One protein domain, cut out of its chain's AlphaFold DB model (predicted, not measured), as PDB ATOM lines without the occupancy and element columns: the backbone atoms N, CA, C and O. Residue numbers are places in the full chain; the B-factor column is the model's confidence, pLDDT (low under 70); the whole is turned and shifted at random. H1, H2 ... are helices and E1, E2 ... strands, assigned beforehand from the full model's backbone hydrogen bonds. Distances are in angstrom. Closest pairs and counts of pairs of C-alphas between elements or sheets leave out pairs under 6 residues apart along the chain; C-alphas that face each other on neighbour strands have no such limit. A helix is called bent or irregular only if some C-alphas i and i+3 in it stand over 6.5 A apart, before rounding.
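This is residues 55 to 178 and 260 to 298 of the 641 residues of the protein "Predicted protein" of Phaeodactylum tricornutum (strain CCAP 1055/1) (UniProt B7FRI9). A strongly curled sheet of eight strands, like part of a barrel, is folded back on itself, and two helices, H1 and H3, run side by side over one face. H2 folds back along the far end of H1 as the second arm of a helical hairpin, away from the sheet. The printed part has 163 residues, with three named helices and eight named strands in the order E1 E2 E3 E4 E5 E6 H1 H2 E7 H3 E8, of mixed class. The antiparallel sheet runs E3 E2 E1 E7 E8 E6 E5 E4. The whole is compact, with a radius of gyration of the C-alphas of 16.3 A and spans of 53 by 39 by 32 A.

E1, residues 55 to 61, begins at C-alpha 55 (158.730, 133.560, 130.174) and is 18.9 A long. E2, residues 66 to 76, is 28.4 A long and bends by 66 degrees at residue 73. E3 is residues 85 to 87, E4 91 to 95, E5 104 to 110 and E6 114 to 121, 21.0 A long. H1, residues 123 to 143, starts at C-alpha 123 (160.093, 126.400, 147.735), is 30.2 A long and has a kink of 29 degrees near residue 134. H2 is residues 151 to 162, 16.9 A, and E7 166 to 172, 18.8 A. H3, residues 270 to 288, is 25.8 A long. E8, residues 292 to 297, ends at C-alpha 297 (168.175, 116.201, 132.725).

In the folded sheet, one sheet bent back into two leaves, E3 and E2 face E7 E8 E6 E5 E4, with E1 as the hinge. E1 E2 E3 and E4 E5 E6 are meanders, each strand the antiparallel neighbour of the one before. Pairs within hydrogen-bond range are N 75 and O 86 for E2 and E3, 3.0 A; N 57 and O 70 for E1 and E2, 2.8 A; N 58 and O 169 for E1 and E7, 2.9 A; N 170 and O 293 for E7 and E8, 2.8 A; N 119 and O 294 for E6 and E8, 2.8 A; N 108 and O 116 for E5 and E6, 3.0 A; N 107 and O 94 for E4 and E5, 2.9 A. E6, H1 H2 and E7 form a split strand-helix-strand unit, two strands running the same way with E8 between them, and its crossover is right-handed. H1 is on the sheet at a height of 10.1 A, over E7 and E8, and H3 is on the same face at 10.2 A. H1 and H3 touch at a shallow tilt of 20 degrees, opposite ways, their closest C-alphas those of Ala 123 and Ala 282, 4.0 A. H1, with residues 136 to 143 alone, touches H2; the closest C-alphas are those of Gly 143 and Gly 153, 3.9 A. Every O i to N i+4 pair is within hydrogen-bond range in H2 and H3, and 14 of 17 are in H1.

The two C-alphas farthest apart, those of Thr 148 and Asn 178, are 54.7 A apart. Residues 179 to 259 are not printed, and C-alphas 178 and 260 are 28.3 A apart across the cut. Of the links that are printed whole, none is long. The mean pLDDT of the printed part is 82.6; the residues under 70 are 62 to 63, 97 to 103, 145 to 149, 178, 260 and 263 to 265.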
ATOM      1  N   GLY A  55     158.223 133.813 128.829       89.94
ATOM      2  CA  GLY A  55     158.730 133.560 130.174       89.94
ATOM      3  C   GLY A  55     160.243 133.746 130.252       89.94
ATOM      4  O   GLY A  55     160.931 133.801 129.236       89.94
ATOM      5  N   LEU A  56     160.759 133.851 131.476       89.31
ATOM      6  CA  LEU A  56     162.193 133.907 131.751       89.31
ATOM      7  C   LEU A  56     162.728 132.496 131.977       89.31
ATOM      8  O   LEU A  56     162.258 131.797 132.880       89.31
ATOM      9  N   PHE A  57     163.745 132.116 131.214       90.94
ATOM     10  CA  PHE A  57     164.510 130.902 131.427       90.94
ATOM     11  C   PHE A  57     165.898 131.245 131.974       90.94
ATOM     12  O   PHE A  57     166.654 132.001 131.373       90.94
ATOM     13  N   ILE A  58     166.216 130.700 133.147       89.56
ATOM     14  CA  ILE A  58     167.507 130.860 133.820       89.56
ATOM     15  C   ILE A  58     168.234 129.526 133.721       89.56
ATOM     16  O   ILE A  58     167.828 128.563 134.375       89.56
ATOM     17  N   GLN A  59     169.281 129.454 132.905       90.06
ATOM     18  CA  GLN A  59     169.980 128.208 132.586       90.06
ATOM     19  C   GLN A  59     171.415 128.222 133.123       90.06
ATOM     20  O   GLN A  59     172.122 129.210 132.959       90.06
ATOM     21  N   LEU A  60     171.877 127.111 133.706       85.06
ATOM     22  CA  LEU A  60     173.291 126.921 134.053       85.06
ATOM     23  C   LEU A  60     174.031 126.221 132.906       85.06
ATOM     24  O   LEU A  60     173.666 125.113 132.504       85.06
ATOM     25  N   ALA A  61     175.115 126.817 132.412       81.12
ATOM     26  CA  ALA A  61     176.073 126.097 131.584       81.12
ATOM     27  C   ALA A  61     176.883 125.133 132.443       81.12
ATOM     28  O   ALA A  61     177.766 125.533 133.204       81.12
ATOM     29  N   ALA A  62     176.618 123.850 132.225       67.31
ATOM     30  CA  ALA A  62     177.307 122.715 132.819       67.31
ATOM     31  C   ALA A  62     178.842 122.862 132.886       67.31
ATOM     32  O   ALA A  62     179.447 122.456 133.868       67.31
ATOM     33  N   THR A  63     179.480 123.413 131.853       67.94
ATOM     34  CA  THR A  63     180.945 123.388 131.696       67.94
ATOM     35  C   THR A  63     181.667 124.646 132.162       67.94
ATOM     36  O   THR A  63     182.892 124.650 132.191       67.94
ATOM     37  N   SER A  64     180.955 125.734 132.454       70.25
ATOM     38  CA  SER A  64     181.591 127.032 132.725       70.25
ATOM     39  C   SER A  64     181.066 127.733 133.970       70.25
ATOM     40  O   SER A  64     181.434 128.882 134.183       70.25
ATOM     41  N   GLU A  65     180.160 127.097 134.721       77.19
ATOM     42  CA  GLU A  65     179.446 127.691 135.864       77.19
ATOM     43  C   GLU A  65     178.790 129.047 135.542       77.19
ATOM     44  O   GLU A  65     178.503 129.850 136.426       77.19
ATOM     45  N   ARG A  66     178.538 129.305 134.254       84.88
ATOM     46  CA  ARG A  66     177.918 130.538 133.766       84.88
ATOM     47  C   ARG A  66     176.418 130.368 133.771       84.88
ATOM     48  O   ARG A  66     175.926 129.313 133.372       84.88
ATOM     49  N   VAL A  67     175.698 131.406 134.170       85.56
ATOM     50  CA  VAL A  67     174.239 131.418 134.068       85.56
ATOM     51  C   VAL A  67     173.812 132.321 132.928       85.56
ATOM     52  O   VAL A  67     174.285 133.452 132.840       85.56
ATOM     53  N   PHE A  68     172.929 131.802 132.081       86.75
ATOM     54  CA  PHE A  68     172.299 132.517 130.980       86.75
ATOM     55  C   PHE A  68     170.872 132.888 131.357       86.75
ATOM     56  O   PHE A  68     170.136 132.072 131.925       86.75
ATOM     57  N   LEU A  69     170.495 134.118 131.027       85.00
ATOM     58  CA  LEU A  69     169.138 134.627 131.149       85.00
ATOM     59  C   LEU A  69     168.566 134.805 129.745       85.00
ATOM     60  O   LEU A  69     169.008 135.677 129.004       85.00
ATOM     61  N   GLU A  70     167.578 133.992 129.385       87.38
ATOM     62  CA  GLU A  70     166.920 134.049 128.076       87.38
ATOM     63  C   GLU A  70     165.413 134.262 128.256       87.38
ATOM     64  O   GLU A  70     164.813 133.779 129.222       87.38
ATOM     65  N   THR A  71     164.777 134.975 127.321       88.56
ATOM     66  CA  THR A  71     163.317 134.913 127.198       88.56
ATOM     67  C   THR A  71     162.939 133.845 126.182       88.56
ATOM     68  O   THR A  71     163.532 133.755 125.108       88.56
ATOM     69  N   GLU A  72     161.943 133.030 126.515       91.50
ATOM     70  CA  GLU A  72     161.407 132.020 125.602       91.50
ATOM     71  C   GLU A  72     159.886 132.161 125.482       91.50
ATOM     72  O   GLU A  72     159.241 132.538 126.470       91.50
ATOM     73  N   PRO A  73     159.298 131.887 124.299       94.81
ATOM     74  CA  PRO A  73     157.850 131.870 124.138       94.81
ATOM     75  C   PRO A  73     157.186 130.947 125.165       94.81
ATOM     76  O   PRO A  73     157.648 129.830 125.414       94.81
ATOM     77  N   ASP A  74     156.114 131.432 125.784       92.75
ATOM     78  CA  ASP A  74     155.444 130.784 126.908       92.75
ATOM     79  C   ASP A  74     154.264 129.930 126.445       92.75
ATOM     80  O   ASP A  74     153.455 130.355 125.624       92.75
ATOM     81  N   CYS A  75     154.114 128.735 127.019       93.94
ATOM     82  CA  CYS A  75     152.992 127.855 126.717       93.94
ATOM     83  C   CYS A  75     152.350 127.284 127.986       93.94
ATOM     84  O   CYS A  75     153.017 126.854 128.932       93.94
ATOM     85  N   HIS A  76     151.014 127.249 127.994       91.31
ATOM     86  CA  HIS A  76     150.212 126.655 129.062       91.31
ATOM     87  C   HIS A  76     149.975 125.165 128.804       91.31
ATOM     88  O   HIS A  76     149.441 124.777 127.766       91.31
ATOM     89  N   PHE A  77     150.288 124.317 129.788       85.88
ATOM     90  CA  PHE A  77     150.125 122.863 129.692       85.88
ATOM     91  C   PHE A  77     149.082 122.330 130.692       85.88
ATOM     92  O   PHE A  77     149.424 121.620 131.646       85.88
ATOM     93  N   PRO A  78     147.775 122.600 130.483       78.31
ATOM     94  CA  PRO A  78     146.720 122.245 131.436       78.31
ATOM     95  C   PRO A  78     146.567 120.734 131.651       78.31
ATOM     96  O   PRO A  78     146.112 120.311 132.714       78.31
ATOM     97  N   LYS A  79     146.975 119.916 130.669       75.25
ATOM     98  CA  LYS A  79     146.978 118.444 130.764       75.25
ATOM     99  C   LYS A  79     148.013 117.909 131.761       75.25
ATOM    100  O   LYS A  79     147.817 116.825 132.299       75.25
ATOM    101  N   ILE A  80     149.091 118.654 132.010       77.19
ATOM    102  CA  ILE A  80     150.110 118.313 133.009       77.19
ATOM    103  C   ILE A  80     149.666 118.803 134.389       77.19
ATOM    104  O   ILE A  80     149.630 118.045 135.357       77.19
ATOM    105  N   HIS A  81     149.308 120.084 134.480       75.75
ATOM    106  CA  HIS A  81     148.746 120.695 135.679       75.75
ATOM    107  C   HIS A  81     148.012 121.989 135.290       75.75
ATOM    108  O   HIS A  81     148.525 122.730 134.451       75.75
ATOM    109  N   PRO A  82     146.883 122.349 135.938       73.44
ATOM    110  CA  PRO A  82     146.087 123.524 135.559       73.44
ATOM    111  C   PRO A  82     146.855 124.850 135.536       73.44
ATOM    112  O   PRO A  82     146.432 125.791 134.878       73.44
ATOM    113  N   ASN A  83     147.983 124.926 136.245       76.12
ATOM    114  CA  ASN A  83     148.833 126.114 136.335       76.12
ATOM    115  C   ASN A  83     150.283 125.871 135.877       76.12
ATOM    116  O   ASN A  83     151.169 126.603 136.313       76.12
ATOM    117  N   CYS A  84     150.550 124.815 135.105       84.44
ATOM    118  CA  CYS A  84     151.890 124.558 134.578       84.44
ATOM    119  C   CYS A  84     152.122 125.368 133.302       84.44
ATOM    120  O   CYS A  84     151.380 125.212 132.334       84.44
ATOM    121  N   TYR A  85     153.156 126.205 133.339       91.31
ATOM    122  CA  TYR A  85     153.691 126.923 132.189       91.31
ATOM    123  C   TYR A  85     155.146 126.509 131.985       91.31
ATOM    124  O   TYR A  85     155.882 126.305 132.958       91.31
ATOM    125  N   ALA A  86     155.545 126.334 130.736       93.00
ATOM    126  CA  ALA A  86     156.899 125.959 130.341       93.00
ATOM    127  C   ALA A  86     157.178 126.515 128.930       93.00
ATOM    128  O   ALA A  86     156.229 126.977 128.287       93.00
ATOM    129  N   PRO A  87     158.427 126.469 128.436       94.75
ATOM    130  CA  PRO A  87     158.728 126.913 127.081       94.75
ATOM    131  C   PRO A  87     157.858 126.247 126.012       94.75
ATOM    132  O   PRO A  87     157.681 125.026 126.012       94.75
ATOM    133  N   GLU A  88     157.358 127.034 125.061       94.88
ATOM    134  CA  GLU A  88     156.582 126.551 123.909       94.88
ATOM    135  C   GLU A  88     157.387 125.581 123.035       94.88
ATOM    136  O   GLU A  88     156.832 124.671 122.422       94.88
ATOM    137  N   ALA A  89     158.715 125.722 123.022       93.94
ATOM    138  CA  ALA A  89     159.617 124.877 122.248       93.94
ATOM    139  C   ALA A  89     159.599 123.393 122.668       93.94
ATOM    140  O   ALA A  89     160.129 122.546 121.940       93.94
ATOM    141  N   LEU A  90     159.015 123.064 123.825       92.62
ATOM    142  CA  LEU A  90     158.956 121.703 124.342       92.62
ATOM    143  C   LEU A  90     158.043 120.797 123.508       92.62
ATOM    144  O   LEU A  90     156.885 121.103 123.230       92.62
ATOM    145  N   ARG A  91     158.566 119.618 123.171       91.44
ATOM    146  CA  ARG A  91     157.876 118.546 122.441       91.44
ATOM    147  C   ARG A  91     157.757 117.297 123.308       91.44
ATOM    148  O   ARG A  91     158.381 117.210 124.362       91.44
ATOM    149  N   ASP A  92     156.945 116.336 122.866       88.50
ATOM    150  CA  ASP A  92     156.799 115.017 123.506       88.50
ATOM    151  C   ASP A  92     156.518 115.098 125.015       88.50
ATOM    152  O   ASP A  92     157.110 114.401 125.845       88.50
ATOM    153  N   LEU A  93     155.613 116.011 125.371       87.38
ATOM    154  CA  LEU A  93     155.241 116.293 126.749       87.38
ATOM    155  C   LEU A  93     154.297 115.226 127.294       87.38
ATOM    156  O   LEU A  93     153.182 115.047 126.797       87.38
ATOM    157  N   TYR A  94     154.707 114.571 128.378       83.62
ATOM    158  CA  TYR A  94     153.850 113.649 129.116       83.62
ATOM    159  C   TYR A  94     154.135 113.687 130.615       83.62
ATOM    160  O   TYR A  94     155.252 113.941 131.069       83.62
ATOM    161  N   LEU A  95     153.091 113.445 131.407       77.06
ATOM    162  CA  LEU A  95     153.181 113.419 132.860       77.06
ATOM    163  C   LEU A  95     153.913 112.149 133.316       77.06
ATOM    164  O   LEU A  95     153.523 111.040 132.949       77.06
ATOM    165  N   LEU A  96     154.926 112.306 134.165       72.31
ATOM    166  CA  LEU A  96     155.583 111.192 134.838       72.31
ATOM    167  C   LEU A  96     154.759 110.804 136.073       72.31
ATOM    168  O   LEU A  96     154.527 111.609 136.982       72.31
ATOM    169  N   LYS A  97     154.283 109.557 136.104       61.62
ATOM    170  CA  LYS A  97     153.543 109.001 137.243       61.62
ATOM    171  C   LYS A  97     154.546 108.726 138.376       61.62
ATOM    172  O   LYS A  97     155.396 107.858 138.226       61.62
ATOM    173  N   GLY A  98     154.487 109.462 139.495       52.31
ATOM    174  CA  GLY A  98     155.406 109.210 140.625       52.31
ATOM    175  C   GLY A  98     155.737 110.362 141.582       52.31
ATOM    176  O   GLY A  98     156.404 110.120 142.582       52.31
ATOM    177  N   GLY A  99     155.267 111.596 141.357       50.53
ATOM    178  CA  GLY A  99     155.562 112.738 142.243       50.53
ATOM    179  C   GLY A  99     154.941 112.617 143.648       50.53
ATOM    180  O   GLY A  99     153.851 113.140 143.910       50.53
ATOM    181  N   GLY A 100     155.631 111.959 144.587       47.16
ATOM    182  CA  GLY A 100     155.166 111.670 145.955       47.16
ATOM    183  C   GLY A 100     154.774 112.897 146.795       47.16
ATOM    184  O   GLY A 100     153.993 112.804 147.751       47.16
ATOM    185  N   SER A 101     155.197 114.091 146.389       50.97
ATOM    186  CA  SER A 101     154.919 115.379 147.027       50.97
ATOM    187  C   SER A 101     153.759 116.152 146.384       50.97
ATOM    188  O   SER A 101     153.487 117.285 146.776       50.97
ATOM    189  N   GLY A 102     152.954 115.527 145.501       57.22
ATOM    190  CA  GLY A 102     151.842 116.155 144.744       57.22
ATOM    191  C   GLY A 102     152.261 117.422 144.002       57.22
ATOM    192  O   GLY A 102     151.515 118.401 143.902       57.22
ATOM    193  N   THR A 103     153.494 117.352 143.540       69.88
ATOM    194  CA  THR A 103     154.112 118.196 142.546       69.88
ATOM    195  C   THR A 103     153.973 117.458 141.216       69.88
ATOM    196  O   THR A 103     154.144 116.239 141.171       69.88
ATOM    197  N   ALA A 104     153.577 118.169 140.160       73.81
ATOM    198  CA  ALA A 104     153.508 117.575 138.830       73.81
ATOM    199  C   ALA A 104     154.935 117.452 138.294       73.81
ATOM    200  O   ALA A 104     155.655 118.450 138.243       73.81
ATOM    201  N   VAL A 105     155.327 116.230 137.946       79.56
ATOM    202  CA  VAL A 105     156.609 115.921 137.315       79.56
ATOM    203  C   VAL A 105     156.301 115.433 135.910       79.56
ATOM    204  O   VAL A 105     155.393 114.621 135.735       79.56
ATOM    205  N   PHE A 106     156.989 115.951 134.905       83.19
ATOM    206  CA  PHE A 106     156.693 115.655 133.509       83.19
ATOM    207  C   PHE A 106     157.960 115.659 132.666       83.19
ATOM    208  O   PHE A 106     158.929 116.345 132.982       83.19
ATOM    209  N   HIS A 107     157.944 114.860 131.609       87.69
ATOM    210  CA  HIS A 107     158.987 114.829 130.599       87.69
ATOM    211  C   HIS A 107     158.682 115.859 129.508       87.69
ATOM    212  O   HIS A 107     157.512 116.117 129.212       87.69
ATOM    213  N   GLY A 108     159.727 116.398 128.885       89.50
ATOM    214  CA  GLY A 108     159.647 117.081 127.599       89.50
ATOM    215  C   GLY A 108     160.984 117.026 126.860       89.50
ATOM    216  O   GLY A 108     162.039 116.861 127.470       89.50
ATOM    217  N   TRP A 109     160.946 117.170 125.540       91.62
ATOM    218  CA  TRP A 109     162.134 117.333 124.708       91.62
ATOM    219  C   TRP A 109     162.275 118.791 124.276       91.62
ATOM    220  O   TRP A 109     161.354 119.355 123.685       91.62
ATOM    221  N   HIS A 110     163.421 119.401 124.560       91.69
ATOM    222  CA  HIS A 110     163.752 120.766 124.167       91.69
ATOM    223  C   HIS A 110     164.785 120.768 123.025       91.69
ATOM    224  O   HIS A 110     165.791 120.064 123.141       91.69
ATOM    225  N   PRO A 111     164.639 121.601 121.976       89.81
ATOM    226  CA  PRO A 111     165.561 121.619 120.838       89.81
ATOM    227  C   PRO A 111     167.033 121.829 121.202       89.81
ATOM    228  O   PRO A 111     167.905 121.205 120.606       89.81
ATOM    229  N   LYS A 112     167.305 122.685 122.196       88.94
ATOM    230  CA  LYS A 112     168.673 122.967 122.663       88.94
ATOM    231  C   LYS A 112     169.155 122.006 123.757       88.94
ATOM    232  O   LYS A 112     170.351 121.777 123.878       88.94
ATOM    233  N   LEU A 113     168.242 121.480 124.583       86.44
ATOM    234  CA  LEU A 113     168.595 120.791 125.840       86.44
ATOM    235  C   LEU A 113     168.383 119.273 125.774       86.44
ATOM    236  O   LEU A 113     168.794 118.550 126.679       86.44
ATOM    237  N   GLY A 114     167.755 118.783 124.705       89.31
ATOM    238  CA  GLY A 114     167.370 117.389 124.565       89.31
ATOM    239  C   GLY A 114     166.249 117.007 125.529       89.31
ATOM    240  O   GLY A 114     165.354 117.797 125.825       89.31
ATOM    241  N   SER A 115     166.280 115.760 125.995       87.25
ATOM    242  CA  SER A 115     165.287 115.231 126.929       87.25
ATOM    243  C   SER A 115     165.518 115.789 128.338       87.25
ATOM    244  O   SER A 115     166.582 115.583 128.931       87.25
ATOM    245  N   ILE A 116     164.501 116.463 128.873       88.56
ATOM    246  CA  ILE A 116     164.496 117.029 130.221       88.56
ATOM    247  C   ILE A 116     163.289 116.547 131.030       88.56
ATOM    248  O   ILE A 116     162.201 116.288 130.507       88.56
ATOM    249  N   VAL A 117     163.479 116.485 132.344       86.62
ATOM    250  CA  VAL A 117     162.406 116.309 133.317       86.62
ATOM    251  C   VAL A 117     162.170 117.628 134.022       86.62
ATOM    252  O   VAL A 117     163.092 118.296 134.488       86.62
ATOM    253  N   MET A 118     160.900 117.989 134.121       87.56
ATOM    254  CA  MET A 118     160.456 119.221 134.735       87.56
ATOM    255  C   MET A 118     159.572 118.939 135.938       87.56
ATOM    256  O   MET A 118     158.759 118.012 135.950       87.56
ATOM    257  N   LYS A 119     159.721 119.772 136.962       87.25
ATOM    258  CA  LYS A 119     158.989 119.706 138.223       87.25
ATOM    259  C   LYS A 119     158.277 121.040 138.433       87.25
ATOM    260  O   LYS A 119     158.922 122.073 138.574       87.25
ATOM    261  N   HIS A 120     156.942 121.037 138.463       86.12
ATOM    262  CA  HIS A 120     156.161 122.242 138.773       86.12
ATOM    263  C   HIS A 120     156.069 122.451 140.294       86.12
ATOM    264  O   HIS A 120     155.049 122.146 140.932       86.12
ATOM    265  N   GLY A 121     157.188 122.885 140.869       83.56
ATOM    266  CA  GLY A 121     157.496 122.817 142.293       83.56
ATOM    267  C   GLY A 121     157.394 124.145 143.043       83.56
ATOM    268  O   GLY A 121     157.355 125.218 142.444       83.56
ATOM    269  N   GLY A 122     157.298 124.052 144.371       85.50
ATOM    270  CA  GLY A 122     157.374 125.190 145.296       85.50
ATOM    271  C   GLY A 122     158.751 125.307 145.958       85.50
ATOM    272  O   GLY A 122     159.705 124.677 145.524       85.50
ATOM    273  N   ALA A 123     158.835 126.054 147.060       86.38
ATOM    274  CA  ALA A 123     160.093 126.400 147.735       86.38
ATOM    275  C   ALA A 123     161.037 125.232 148.046       86.38
ATOM    276  O   ALA A 123     162.231 125.317 147.770       86.38
ATOM    277  N   LYS A 124     160.506 124.126 148.582       84.81
ATOM    278  CA  LYS A 124     161.305 122.923 148.858       84.81
ATOM    279  C   LYS A 124     161.908 122.357 147.572       84.81
ATOM    280  O   LYS A 124     163.100 122.099 147.529       84.81
ATOM    281  N   ASP A 125     161.082 122.229 146.537       85.06
ATOM    282  CA  ASP A 125     161.495 121.686 145.246       85.06
ATOM    283  C   ASP A 125     162.548 122.597 144.578       85.06
ATOM    284  O   ASP A 125     163.472 122.106 143.942       85.06
ATOM    285  N   THR A 126     162.436 123.920 144.750       87.75
ATOM    286  CA  THR A 126     163.431 124.889 144.264       87.75
ATOM    287  C   THR A 126     164.786 124.666 144.925       87.75
ATOM    288  O   THR A 126     165.776 124.539 144.212       87.75
ATOM    289  N   ARG A 127     164.843 124.570 146.262       87.25
ATOM    290  CA  ARG A 127     166.108 124.300 146.966       87.25
ATOM    291  C   ARG A 127     166.731 122.983 146.497       87.25
ATOM    292  O   ARG A 127     167.895 122.975 146.124       87.25
ATOM    293  N   GLU A 128     165.927 121.923 146.413       83.44
ATOM    294  CA  GLU A 128     166.331 120.595 145.919       83.44
ATOM    295  C   GLU A 128     166.984 120.650 144.530       83.44
ATOM    296  O   GLU A 128     168.084 120.140 144.326       83.44
ATOM    297  N   VAL A 129     166.327 121.299 143.567       82.88
ATOM    298  CA  VAL A 129     166.825 121.362 142.187       82.88
ATOM    299  C   VAL A 129     168.096 122.210 142.085       82.88
ATOM    300  O   VAL A 129     169.002 121.860 141.334       82.88
ATOM    301  N   PHE A 130     168.203 123.290 142.859       86.19
ATOM    302  CA  PHE A 130     169.409 124.117 142.887       86.19
ATOM    303  C   PHE A 130     170.583 123.420 143.595       86.19
ATOM    304  O   PHE A 130     171.729 123.604 143.185       86.19
ATOM    305  N   SER A 131     170.322 122.542 144.572       86.06
ATOM    306  CA  SER A 131     171.357 121.701 145.188       86.06
ATOM    307  C   SER A 131     172.064 120.783 144.184       86.06
ATOM    308  O   SER A 131     173.205 120.409 144.423       86.06
ATOM    309  N   LEU A 132     171.457 120.446 143.039       86.94
ATOM    310  CA  LEU A 132     172.128 119.666 141.987       86.94
ATOM    311  C   LEU A 132     173.358 120.389 141.415       86.94
ATOM    312  O   LEU A 132     174.342 119.742 141.052       86.94
ATOM    313  N   ALA A 133     173.320 121.722 141.350       86.19
ATOM    314  CA  ALA A 133     174.453 122.523 140.900       86.19
ATOM    315  C   ALA A 133     175.607 122.481 141.922       86.19
ATOM    316  O   ALA A 133     176.761 122.297 141.541       86.19
ATOM    317  N   GLU A 134     175.286 122.550 143.220       86.69
ATOM    318  CA  GLU A 134     176.248 122.348 144.316       86.69
ATOM    319  C   GLU A 134     176.888 120.968 144.267       86.69
ATOM    320  O   GLU A 134     178.107 120.829 144.304       86.69
ATOM    321  N   ILE A 135     176.040 119.945 144.176       89.75
ATOM    322  CA  ILE A 135     176.429 118.542 144.164       89.75
ATOM    323  C   ILE A 135     177.445 118.287 143.059       89.75
ATOM    324  O   ILE A 135     178.470 117.656 143.308       89.75
ATOM    325  N   ARG A 136     177.196 118.811 141.856       88.06
ATOM    326  CA  ARG A 136     178.129 118.698 140.738       88.06
ATOM    327  C   ARG A 136     179.508 119.265 141.087       88.06
ATOM    328  O   ARG A 136     180.496 118.552 140.932       88.06
ATOM    329  N   ARG A 137     179.566 120.501 141.589       87.38
ATOM    330  CA  ARG A 137     180.827 121.157 141.970       87.38
ATOM    331  C   ARG A 137     181.553 120.382 143.070       87.38
ATOM    332  O   ARG A 137     182.761 120.183 143.006       87.38
ATOM    333  N   GLU A 138     180.826 119.918 144.082       90.94
ATOM    334  CA  GLU A 138     181.400 119.125 145.172       90.94
ATOM    335  C   GLU A 138     181.920 117.767 144.682       90.94
ATOM    336  O   GLU A 138     182.964 117.318 145.147       90.94
ATOM    337  N   LEU A 139     181.250 117.121 143.722       91.62
ATOM    338  CA  LEU A 139     181.738 115.887 143.096       91.62
ATOM    339  C   LEU A 139     183.038 116.118 142.317       91.62
ATOM    340  O   LEU A 139     183.920 115.264 142.358       91.62
ATOM    341  N   GLU A 140     183.176 117.253 141.632       88.62
ATOM    342  CA  GLU A 140     184.422 117.647 140.961       88.62
ATOM    343  C   GLU A 140     185.538 117.912 141.985       88.62
ATOM    344  O   GLU A 140     186.625 117.349 141.880       88.62
ATOM    345  N   ALA A 141     185.252 118.678 143.043       89.44
ATOM    346  CA  ALA A 141     186.229 118.997 144.084       89.44
ATOM    347  C   ALA A 141     186.689 117.764 144.885       89.44
ATOM    348  O   ALA A 141     187.873 117.624 145.190       89.44
ATOM    349  N   ARG A 142     185.761 116.860 145.228       91.50
ATOM    350  CA  ARG A 142     186.031 115.639 146.012       91.50
ATOM    351  C   ARG A 142     186.636 114.517 145.173       91.50
ATOM    352  O   ARG A 142     187.325 113.670 145.728       91.50
ATOM    353  N   GLY A 143     186.384 114.507 143.863       87.50
ATOM    354  CA  GLY A 143     186.946 113.529 142.931       87.50
ATOM    355  C   GLY A 143     188.441 113.709 142.653       87.50
ATOM    356  O   GLY A 143     189.073 112.777 142.163       87.50
ATOM    357  N   GLY A 144     189.016 114.868 142.992       78.38
ATOM    358  CA  GLY A 144     190.410 115.199 142.689       78.38
ATOM    359  C   GLY A 144     190.621 115.647 141.235       78.38
ATOM    360  O   GLY A 144     189.705 115.629 140.417       78.38
ATOM    361  N   THR A 145     191.842 116.089 140.918       59.47
ATOM    362  CA  THR A 145     192.244 116.452 139.544       59.47
ATOM    363  C   THR A 145     192.833 115.235 138.821       59.47
ATOM    364  O   THR A 145     193.387 114.349 139.466       59.47
ATOM    365  N   GLU A 146     192.697 115.191 137.490       55.03
ATOM    366  CA  GLU A 146     192.907 114.037 136.586       55.03
ATOM    367  C   GLU A 146     194.276 113.314 136.658       55.03
ATOM    368  O   GLU A 146     194.472 112.309 135.977       55.03
ATOM    369  N   GLU A 147     195.239 113.776 137.460       50.09
ATOM    370  CA  GLU A 147     196.630 113.303 137.394       50.09
ATOM    371  C   GLU A 147     196.891 111.936 138.056       50.09
ATOM    372  O   GLU A 147     197.937 111.336 137.805       50.09
ATOM    373  N   THR A 148     195.949 111.364 138.819       49.72
ATOM    374  CA  THR A 148     195.990 109.939 139.214       49.72
ATOM    375  C   THR A 148     194.584 109.330 139.247       49.72
ATOM    376  O   THR A 148     193.631 109.991 139.653       49.72
ATOM    377  N   ILE A 149     194.430 108.062 138.826       61.06
ATOM    378  CA  ILE A 149     193.173 107.305 139.004       61.06
ATOM    379  C   ILE A 149     193.031 106.991 140.500       61.06
ATOM    380  O   ILE A 149     193.406 105.915 140.963       61.06
ATOM    381  N   ASP A 150     192.550 107.967 141.262       83.62
ATOM    382  CA  ASP A 150     192.186 107.805 142.664       83.62
ATOM    383  C   ASP A 150     190.775 107.196 142.765       83.62
ATOM    384  O   ASP A 150     189.890 107.455 141.943       83.62
ATOM    385  N   VAL A 151     190.548 106.386 143.798       89.50
ATOM    386  CA  VAL A 151     189.255 105.763 144.118       89.50
ATOM    387  C   VAL A 151     188.156 106.826 144.246       89.50
ATOM    388  O   VAL A 151     187.013 106.591 143.844       89.50
ATOM    389  N   ALA A 152     188.504 108.010 144.758       89.69
ATOM    390  CA  ALA A 152     187.599 109.151 144.843       89.69
ATOM    391  C   ALA A 152     187.158 109.661 143.459       89.69
ATOM    392  O   ALA A 152     185.973 109.924 143.267       89.69
ATOM    393  N   GLY A 153     188.064 109.721 142.476       91.44
ATOM    394  CA  GLY A 153     187.751 110.134 141.104       91.44
ATOM    395  C   GLY A 153     186.787 109.174 140.410       91.44
ATOM    396  O   GLY A 153     185.769 109.599 139.862       91.44
ATOM    397  N   VAL A 154     187.034 107.863 140.537       93.06
ATOM    398  CA  VAL A 154     186.124 106.821 140.025       93.06
ATOM    399  C   VAL A 154     184.747 106.918 140.689       93.06
ATOM    400  O   VAL A 154     183.728 106.858 140.003       93.06
ATOM    401  N   SER A 155     184.713 107.124 142.009       94.69
ATOM    402  CA  SER A 155     183.466 107.282 142.770       94.69
ATOM    403  C   SER A 155     182.705 108.546 142.346       94.69
ATOM    404  O   SER A 155     181.487 108.511 142.178       94.69
ATOM    405  N   ALA A 156     183.406 109.661 142.110       93.62
ATOM    406  CA  ALA A 156     182.809 110.916 141.654       93.62
ATOM    407  C   ALA A 156     182.186 110.777 140.261       93.62
ATOM    408  O   ALA A 156     181.044 111.189 140.058       93.62
ATOM    409  N   ASP A 157     182.909 110.173 139.312       91.69
ATOM    410  CA  ASP A 157     182.403 109.889 137.966       91.69
ATOM    411  C   ASP A 157     181.178 108.970 138.013       91.69
ATOM    412  O   ASP A 157     180.189 109.197 137.311       91.69
ATOM    413  N   ALA A 158     181.227 107.936 138.856       92.50
ATOM    414  CA  ALA A 158     180.129 106.999 139.028       92.50
ATOM    415  C   ALA A 158     178.884 107.701 139.594       92.50
ATOM    416  O   ALA A 158     177.787 107.518 139.066       92.50
ATOM    417  N   MET A 159     179.034 108.570 140.598       92.81
ATOM    418  CA  MET A 159     177.922 109.361 141.134       92.81
ATOM    419  C   MET A 159     177.383 110.385 140.128       92.81
ATOM    420  O   MET A 159     176.164 110.503 139.994       92.81
ATOM    421  N   ARG A 160     178.249 111.058 139.352       89.56
ATOM    422  CA  ARG A 160     177.840 111.993 138.284       89.56
ATOM    423  C   ARG A 160     176.968 111.327 137.217       89.56
ATOM    424  O   ARG A 160     176.065 111.965 136.695       89.56
ATOM    425  N   ARG A 161     177.190 110.043 136.916       87.69
ATOM    426  CA  ARG A 161     176.360 109.284 135.958       87.69
ATOM    427  C   ARG A 161     174.987 108.889 136.506       87.69
ATOM    428  O   ARG A 161     174.094 108.611 135.715       87.69
ATOM    429  N   ARG A 162     174.822 108.831 137.832       88.69
ATOM    430  CA  ARG A 162     173.581 108.385 138.490       88.69
ATOM    431  C   ARG A 162     172.664 109.532 138.904       88.69
ATOM    432  O   ARG A 162     171.475 109.301 139.105       88.69
ATOM    433  N   ILE A 163     173.214 110.730 139.075       87.00
ATOM    434  CA  ILE A 163     172.531 111.927 139.577       87.00
ATOM    435  C   ILE A 163     172.122 112.826 138.400       87.00
ATOM    436  O   ILE A 163     172.926 113.020 137.488       87.00
ATOM    437  N   PRO A 164     170.905 113.405 138.393       83.44
ATOM    438  CA  PRO A 164     170.502 114.299 137.321       83.44
ATOM    439  C   PRO A 164     171.273 115.608 137.419       83.44
ATOM    440  O   PRO A 164     171.532 116.126 138.504       83.44
ATOM    441  N   GLU A 165     171.573 116.194 136.269       84.19
ATOM    442  CA  GLU A 165     172.150 117.531 136.224       84.19
ATOM    443  C   GLU A 165     171.052 118.595 136.295       84.19
ATOM    444  O   GLU A 165     170.020 118.483 135.618       84.19
ATOM    445  N   PHE A 166     171.311 119.660 137.062       87.38
ATOM    446  CA  PHE A 166     170.545 120.899 136.959       87.38
ATOM    447  C   PHE A 166     170.633 121.438 135.534       87.38
ATOM    448  O   PHE A 166     171.722 121.528 134.967       87.38
ATOM    449  N   VAL A 167     169.488 121.818 134.974       88.12
ATOM    450  CA  VAL A 167     169.429 122.457 133.657       88.12
ATOM    451  C   VAL A 167     169.064 123.925 133.815       88.12
ATOM    452  O   VAL A 167     169.783 124.793 133.327       88.12
ATOM    453  N   GLY A 168     167.977 124.219 134.526       89.81
ATOM    454  CA  GLY A 168     167.536 125.597 134.688       89.81
ATOM    455  C   GLY A 168     166.208 125.757 135.416       89.81
ATOM    456  O   GLY A 168     165.581 124.790 135.856       89.81
ATOM    457  N   VAL A 169     165.754 127.004 135.511       91.69
ATOM    458  CA  VAL A 169     164.459 127.383 136.079       91.69
ATOM    459  C   VAL A 169     163.672 128.234 135.095       91.69
ATOM    460  O   VAL A 169     164.197 129.197 134.548       91.69
ATOM    461  N   TYR A 170     162.402 127.897 134.900       92.88
ATOM    462  CA  TYR A 170     161.503 128.623 134.018       92.88
ATOM    463  C   TYR A 170     160.400 129.345 134.800       92.88
ATOM    464  O   TYR A 170     159.618 128.743 135.556       92.88
ATOM    465  N   ILE A 171     160.317 130.660 134.596       90.06
ATOM    466  CA  ILE A 171     159.397 131.568 135.278       90.06
ATOM    467  C   ILE A 171     158.534 132.298 134.243       90.06
ATOM    468  O   ILE A 171     158.934 133.299 133.659       90.06
ATOM    469  N   SER A 172     157.300 131.827 134.074       89.44
ATOM    470  CA  SER A 172     156.243 132.555 133.370       89.44
ATOM    471  C   SER A 172     155.660 133.675 134.241       89.44
ATOM    472  O   SER A 172     155.548 133.532 135.468       89.44
ATOM    473  N   LYS A 173     155.153 134.747 133.615       84.12
ATOM    474  CA  LYS A 173     154.316 135.760 134.289       84.12
ATOM    475  C   LYS A 173     153.123 135.133 135.022       84.12
ATOM    476  O   LYS A 173     152.720 135.598 136.089       84.12
ATOM    477  N   HIS A 174     152.586 134.028 134.508       83.38
ATOM    478  CA  HIS A 174     151.477 133.307 135.134       83.38
ATOM    479  C   HIS A 174     151.883 132.524 136.390       83.38
ATOM    480  O   HIS A 174     151.022 132.226 137.226       83.38
ATOM    481  N   HIS A 175     153.173 132.227 136.588       82.69
ATOM    482  CA  HIS A 175     153.662 131.644 137.842       82.69
ATOM    483  C   HIS A 175     153.583 132.643 139.001       82.69
ATOM    484  O   HIS A 175     153.184 132.263 140.104       82.69
ATOM    485  N   VAL A 176     153.896 133.913 138.732       74.19
ATOM    486  CA  VAL A 176     153.989 134.999 139.727       74.19
ATOM    487  C   VAL A 176     152.685 135.784 139.912       74.19
ATOM    488  O   VAL A 176     152.646 136.840 140.553       74.19
ATOM    489  N   ARG A 177     151.570 135.270 139.380       71.56
ATOM    490  CA  ARG A 177     150.248 135.870 139.586       71.56
ATOM    491  C   ARG A 177     149.822 135.797 141.054       71.56
ATOM    492  O   ARG A 177     150.229 134.903 141.803       71.56
ATOM    493  N   ASN A 178     148.965 136.723 141.479       59.88
ATOM    494  CA  ASN A 178     148.425 136.727 142.834       59.88
ATOM    495  C   ASN A 178     147.459 135.547 143.052       59.88
ATOM    496  O   ASN A 178     146.243 135.669 142.902       59.88
ATOM    497  N   ALA A 260     175.160 142.011 138.349       67.31
ATOM    498  CA  ALA A 260     175.534 142.495 137.024       67.31
ATOM    499  C   ALA A 260     175.882 141.317 136.092       67.31
ATOM    500  O   ALA A 260     176.652 140.432 136.466       67.31
ATOM    501  N   PHE A 261     175.316 141.339 134.890       72.62
ATOM    502  CA  PHE A 261     175.571 140.398 133.805       72.62
ATOM    503  C   PHE A 261     176.056 141.160 132.569       72.62
ATOM    504  O   PHE A 261     175.871 142.377 132.479       72.62
ATOM    505  N   ASP A 262     176.749 140.476 131.662       74.69
ATOM    506  CA  ASP A 262     177.257 141.105 130.440       74.69
ATOM    507  C   ASP A 262     176.156 141.321 129.383       74.69
ATOM    508  O   ASP A 262     174.983 141.014 129.596       74.69
ATOM    509  N   ALA A 263     176.530 141.903 128.239       67.50
ATOM    510  CA  ALA A 263     175.597 142.207 127.153       67.50
ATOM    511  C   ALA A 263     174.904 140.960 126.572       67.50
ATOM    512  O   ALA A 263     173.851 141.097 125.957       67.50
ATOM    513  N   ASP A 264     175.464 139.771 126.801       69.69
ATOM    514  CA  ASP A 264     174.940 138.492 126.329       69.69
ATOM    515  C   ASP A 264     174.066 137.798 127.395       69.69
ATOM    516  O   ASP A 264     173.689 136.635 127.241       69.69
ATOM    517  N   GLY A 265     173.740 138.480 128.502       68.06
ATOM    518  CA  GLY A 265     172.910 137.904 129.562       68.06
ATOM    519  C   GLY A 265     173.669 136.962 130.499       68.06
ATOM    520  O   GLY A 265     173.032 136.158 131.186       68.06
ATOM    521  N   VAL A 266     175.008 137.014 130.517       78.62
ATOM    522  CA  VAL A 266     175.843 136.030 131.214       78.62
ATOM    523  C   VAL A 266     176.277 136.522 132.589       78.62
ATOM    524  O   VAL A 266     176.887 137.582 132.744       78.62
ATOM    525  N   ILE A 267     176.037 135.688 133.600       79.69
ATOM    526  CA  ILE A 267     176.563 135.861 134.958       79.69
ATOM    527  C   ILE A 267     177.780 134.953 135.134       79.69
ATOM    528  O   ILE A 267     177.688 133.735 134.957       79.69
ATOM    529  N   THR A 268     178.924 135.545 135.486       78.25
ATOM    530  CA  THR A 268     180.216 134.844 135.589       78.25
ATOM    531  C   THR A 268     180.376 134.033 136.874       78.25
ATOM    532  O   THR A 268     180.968 132.963 136.820       78.25
ATOM    533  N   ASP A 269     179.820 134.496 137.999       81.75
ATOM    534  CA  ASP A 269     179.701 133.723 139.248       81.75
ATOM    535  C   ASP A 269     178.301 133.091 139.337       81.75
ATOM    536  O   ASP A 269     177.456 133.451 140.165       81.75
ATOM    537  N   GLY A 270     178.009 132.211 138.377       83.06
ATOM    538  CA  GLY A 270     176.668 131.674 138.181       83.06
ATOM    539  C   GLY A 270     176.201 130.799 139.340       83.06
ATOM    540  O   GLY A 270     175.039 130.884 139.723       83.06
ATOM    541  N   LEU A 271     177.088 130.015 139.966       81.69
ATOM    542  CA  LEU A 271     176.715 129.200 141.127       81.69
ATOM    543  C   LEU A 271     176.292 130.053 142.319       81.69
ATOM    544  O   LEU A 271     175.227 129.808 142.887       81.69
ATOM    545  N   ARG A 272     177.079 131.070 142.687       83.44
ATOM    546  CA  ARG A 272     176.699 131.978 143.773       83.44
ATOM    547  C   ARG A 272     175.367 132.657 143.483       83.44
ATOM    548  O   ARG A 272     174.510 132.711 144.364       83.44
ATOM    549  N   PHE A 273     175.178 133.125 142.249       84.25
ATOM    550  CA  PHE A 273     173.905 133.693 141.827       84.25
ATOM    551  C   PHE A 273     172.750 132.703 142.000       84.25
ATOM    552  O   PHE A 273     171.712 133.074 142.544       84.25
ATOM    553  N   LEU A 274     172.924 131.445 141.589       85.25
ATOM    554  CA  LEU A 274     171.894 130.422 141.734       85.25
ATOM    555  C   LEU A 274     171.513 130.203 143.203       85.25
ATOM    556  O   LEU A 274     170.324 130.114 143.496       85.25
ATOM    557  N   TYR A 275     172.462 130.190 144.141       83.06
ATOM    558  CA  TYR A 275     172.134 130.102 145.570       83.06
ATOM    559  C   TYR A 275     171.310 131.286 146.065       83.06
ATOM    560  O   TYR A 275     170.264 131.103 146.690       83.06
ATOM    561  N   GLU A 276     171.759 132.503 145.757       83.88
ATOM    562  CA  GLU A 276     171.055 133.723 146.150       83.88
ATOM    563  C   GLU A 276     169.649 133.764 145.527       83.88
ATOM    564  O   GLU A 276     168.686 134.186 146.171       83.88
ATOM    565  N   LEU A 277     169.504 133.280 144.291       84.94
ATOM    566  CA  LEU A 277     168.227 133.153 143.603       84.94
ATOM    567  C   LEU A 277     167.333 132.077 144.232       84.94
ATOM    568  O   LEU A 277     166.136 132.315 144.392       84.94
ATOM    569  N   ALA A 278     167.882 130.917 144.594       86.38
ATOM    570  CA  ALA A 278     167.137 129.831 145.223       86.38
ATOM    571  C   ALA A 278     166.484 130.300 146.525       86.38
ATOM    572  O   ALA A 278     165.290 130.068 146.726       86.38
ATOM    573  N   ASP A 279     167.226 131.016 147.372       84.00
ATOM    574  CA  ASP A 279     166.718 131.545 148.639       84.00
ATOM    575  C   ASP A 279     165.658 132.633 148.439       84.00
ATOM    576  O   ASP A 279     164.604 132.605 149.089       84.00
ATOM    577  N   GLN A 280     165.892 133.564 147.508       82.56
ATOM    578  CA  GLN A 280     164.914 134.596 147.154       82.56
ATOM    579  C   GLN A 280     163.616 133.974 146.624       82.56
ATOM    580  O   GLN A 280     162.520 134.292 147.097       82.56
ATOM    581  N   LEU A 281     163.732 133.043 145.677       84.56
ATOM    582  CA  LEU A 281     162.591 132.400 145.042       84.56
ATOM    583  C   LEU A 281     161.839 131.498 146.021       84.56
ATOM    584  O   LEU A 281     160.611 131.549 146.058       84.56
ATOM    585  N   ALA A 282     162.544 130.727 146.852       85.06
ATOM    586  CA  ALA A 282     161.938 129.891 147.884       85.06
ATOM    587  C   ALA A 282     161.154 130.731 148.901       85.06
ATOM    588  O   ALA A 282     160.011 130.397 149.226       85.06
ATOM    589  N   THR A 283     161.721 131.856 149.345       80.75
ATOM    590  CA  THR A 283     161.050 132.792 150.261       80.75
ATOM    591  C   THR A 283     159.747 133.313 149.656       80.75
ATOM    592  O   THR A 283     158.694 133.302 150.299       80.75
ATOM    593  N   GLU A 284     159.782 133.728 148.391       80.81
ATOM    594  CA  GLU A 284     158.590 134.219 147.705       80.81
ATOM    595  C   GLU A 284     157.569 133.113 147.413       80.81
ATOM    596  O   GLU A 284     156.366 133.321 147.584       80.81
ATOM    597  N   GLN A 285     158.017 131.911 147.053       83.06
ATOM    598  CA  GLN A 285     157.151 130.748 146.878       83.06
ATOM    599  C   GLN A 285     156.441 130.351 148.174       83.06
ATOM    600  O   GLN A 285     155.261 130.008 148.120       83.06
ATOM    601  N   GLU A 286     157.100 130.424 149.333       80.81
ATOM    602  CA  GLU A 286     156.462 130.206 150.639       80.81
ATOM    603  C   GLU A 286     155.452 131.309 150.954       80.81
ATOM    604  O   GLU A 286     154.310 131.026 151.321       80.81
ATOM    605  N   ARG A 287     155.852 132.570 150.762       73.94
ATOM    606  CA  ARG A 287     155.035 133.746 151.086       73.94
ATOM    607  C   ARG A 287     153.786 133.859 150.213       73.94
ATOM    608  O   ARG A 287     152.742 134.311 150.685       73.94
ATOM    609  N   GLN A 288     153.902 133.503 148.937       73.88
ATOM    610  CA  GLN A 288     152.867 133.707 147.919       73.88
ATOM    611  C   GLN A 288     152.231 132.401 147.427       73.88
ATOM    612  O   GLN A 288     151.329 132.436 146.587       73.88
ATOM    613  N   TYR A 289     152.673 131.250 147.943       74.94
ATOM    614  CA  TYR A 289     152.274 129.919 147.471       74.94
ATOM    615  C   TYR A 289     152.514 129.727 145.964       74.94
ATOM    616  O   TYR A 289     151.741 129.054 145.266       74.94
ATOM    617  N   TRP A 290     153.575 130.350 145.444       82.38
ATOM    618  CA  TRP A 290     153.954 130.196 144.047       82.38
ATOM    619  C   TRP A 290     154.525 128.814 143.781       82.38
ATOM    620  O   TRP A 290     155.098 128.147 144.644       82.38
ATOM    621  N   LYS A 291     154.349 128.405 142.531       84.94
ATOM    622  CA  LYS A 291     155.036 127.267 141.950       84.94
ATOM    623  C   LYS A 291     155.588 127.693 140.606       84.94
ATOM    624  O   LYS A 291     154.889 128.391 139.872       84.94
ATOM    625  N   VAL A 292     156.803 127.263 140.312       87.81
ATOM    626  CA  VAL A 292     157.492 127.536 139.045       87.81
ATOM    627  C   VAL A 292     157.896 126.214 138.402       87.81
ATOM    628  O   VAL A 292     157.723 125.156 139.010       87.81
ATOM    629  N   THR A 293     158.404 126.261 137.177       90.62
ATOM    630  CA  THR A 293     158.838 125.061 136.461       90.62
ATOM    631  C   THR A 293     160.348 124.911 136.612       90.62
ATOM    632  O   THR A 293     161.118 125.733 136.131       90.62
ATOM    633  N   LEU A 294     160.762 123.881 137.341       89.88
ATOM    634  CA  LEU A 294     162.156 123.554 137.632       89.88
ATOM    635  C   LEU A 294     162.619 122.470 136.652       89.88
ATOM    636  O   LEU A 294     161.883 121.502 136.471       89.88
ATOM    637  N   CYS A 295     163.796 122.603 136.040       89.38
ATOM    638  CA  CYS A 295     164.252 121.732 134.952       89.38
ATOM    639  C   CYS A 295     165.557 121.004 135.306       89.38
ATOM    640  O   CYS A 295     166.523 121.617 135.764       89.38
ATOM    641  N   GLN A 296     165.606 119.705 135.013       87.19
ATOM    642  CA  GLN A 296     166.789 118.852 135.151       87.19
ATOM    643  C   GLN A 296     166.873 117.856 133.987       87.19
ATOM    644  O   GLN A 296     165.882 117.636 133.285       87.19
ATOM    645  N   LYS A 297     168.036 117.238 133.762       84.88
ATOM    646  CA  LYS A 297     168.175 116.201 132.725       84.88
ATOM    647  C   LYS A 297     167.301 114.980 133.030       84.88
ATOM    648  O   LYS A 297     167.101 114.621 134.190       84.88
ATOM    649  N   THR A 298     166.781 114.343 131.982       79.94
ATOM    650  CA  THR A 298     165.972 113.126 132.125       79.94
ATOM    651  C   THR A 298     166.793 111.948 132.627       79.94
ATOM    652  O   THR A 298     167.895 111.699 132.145       79.94
TER     653      THR A 298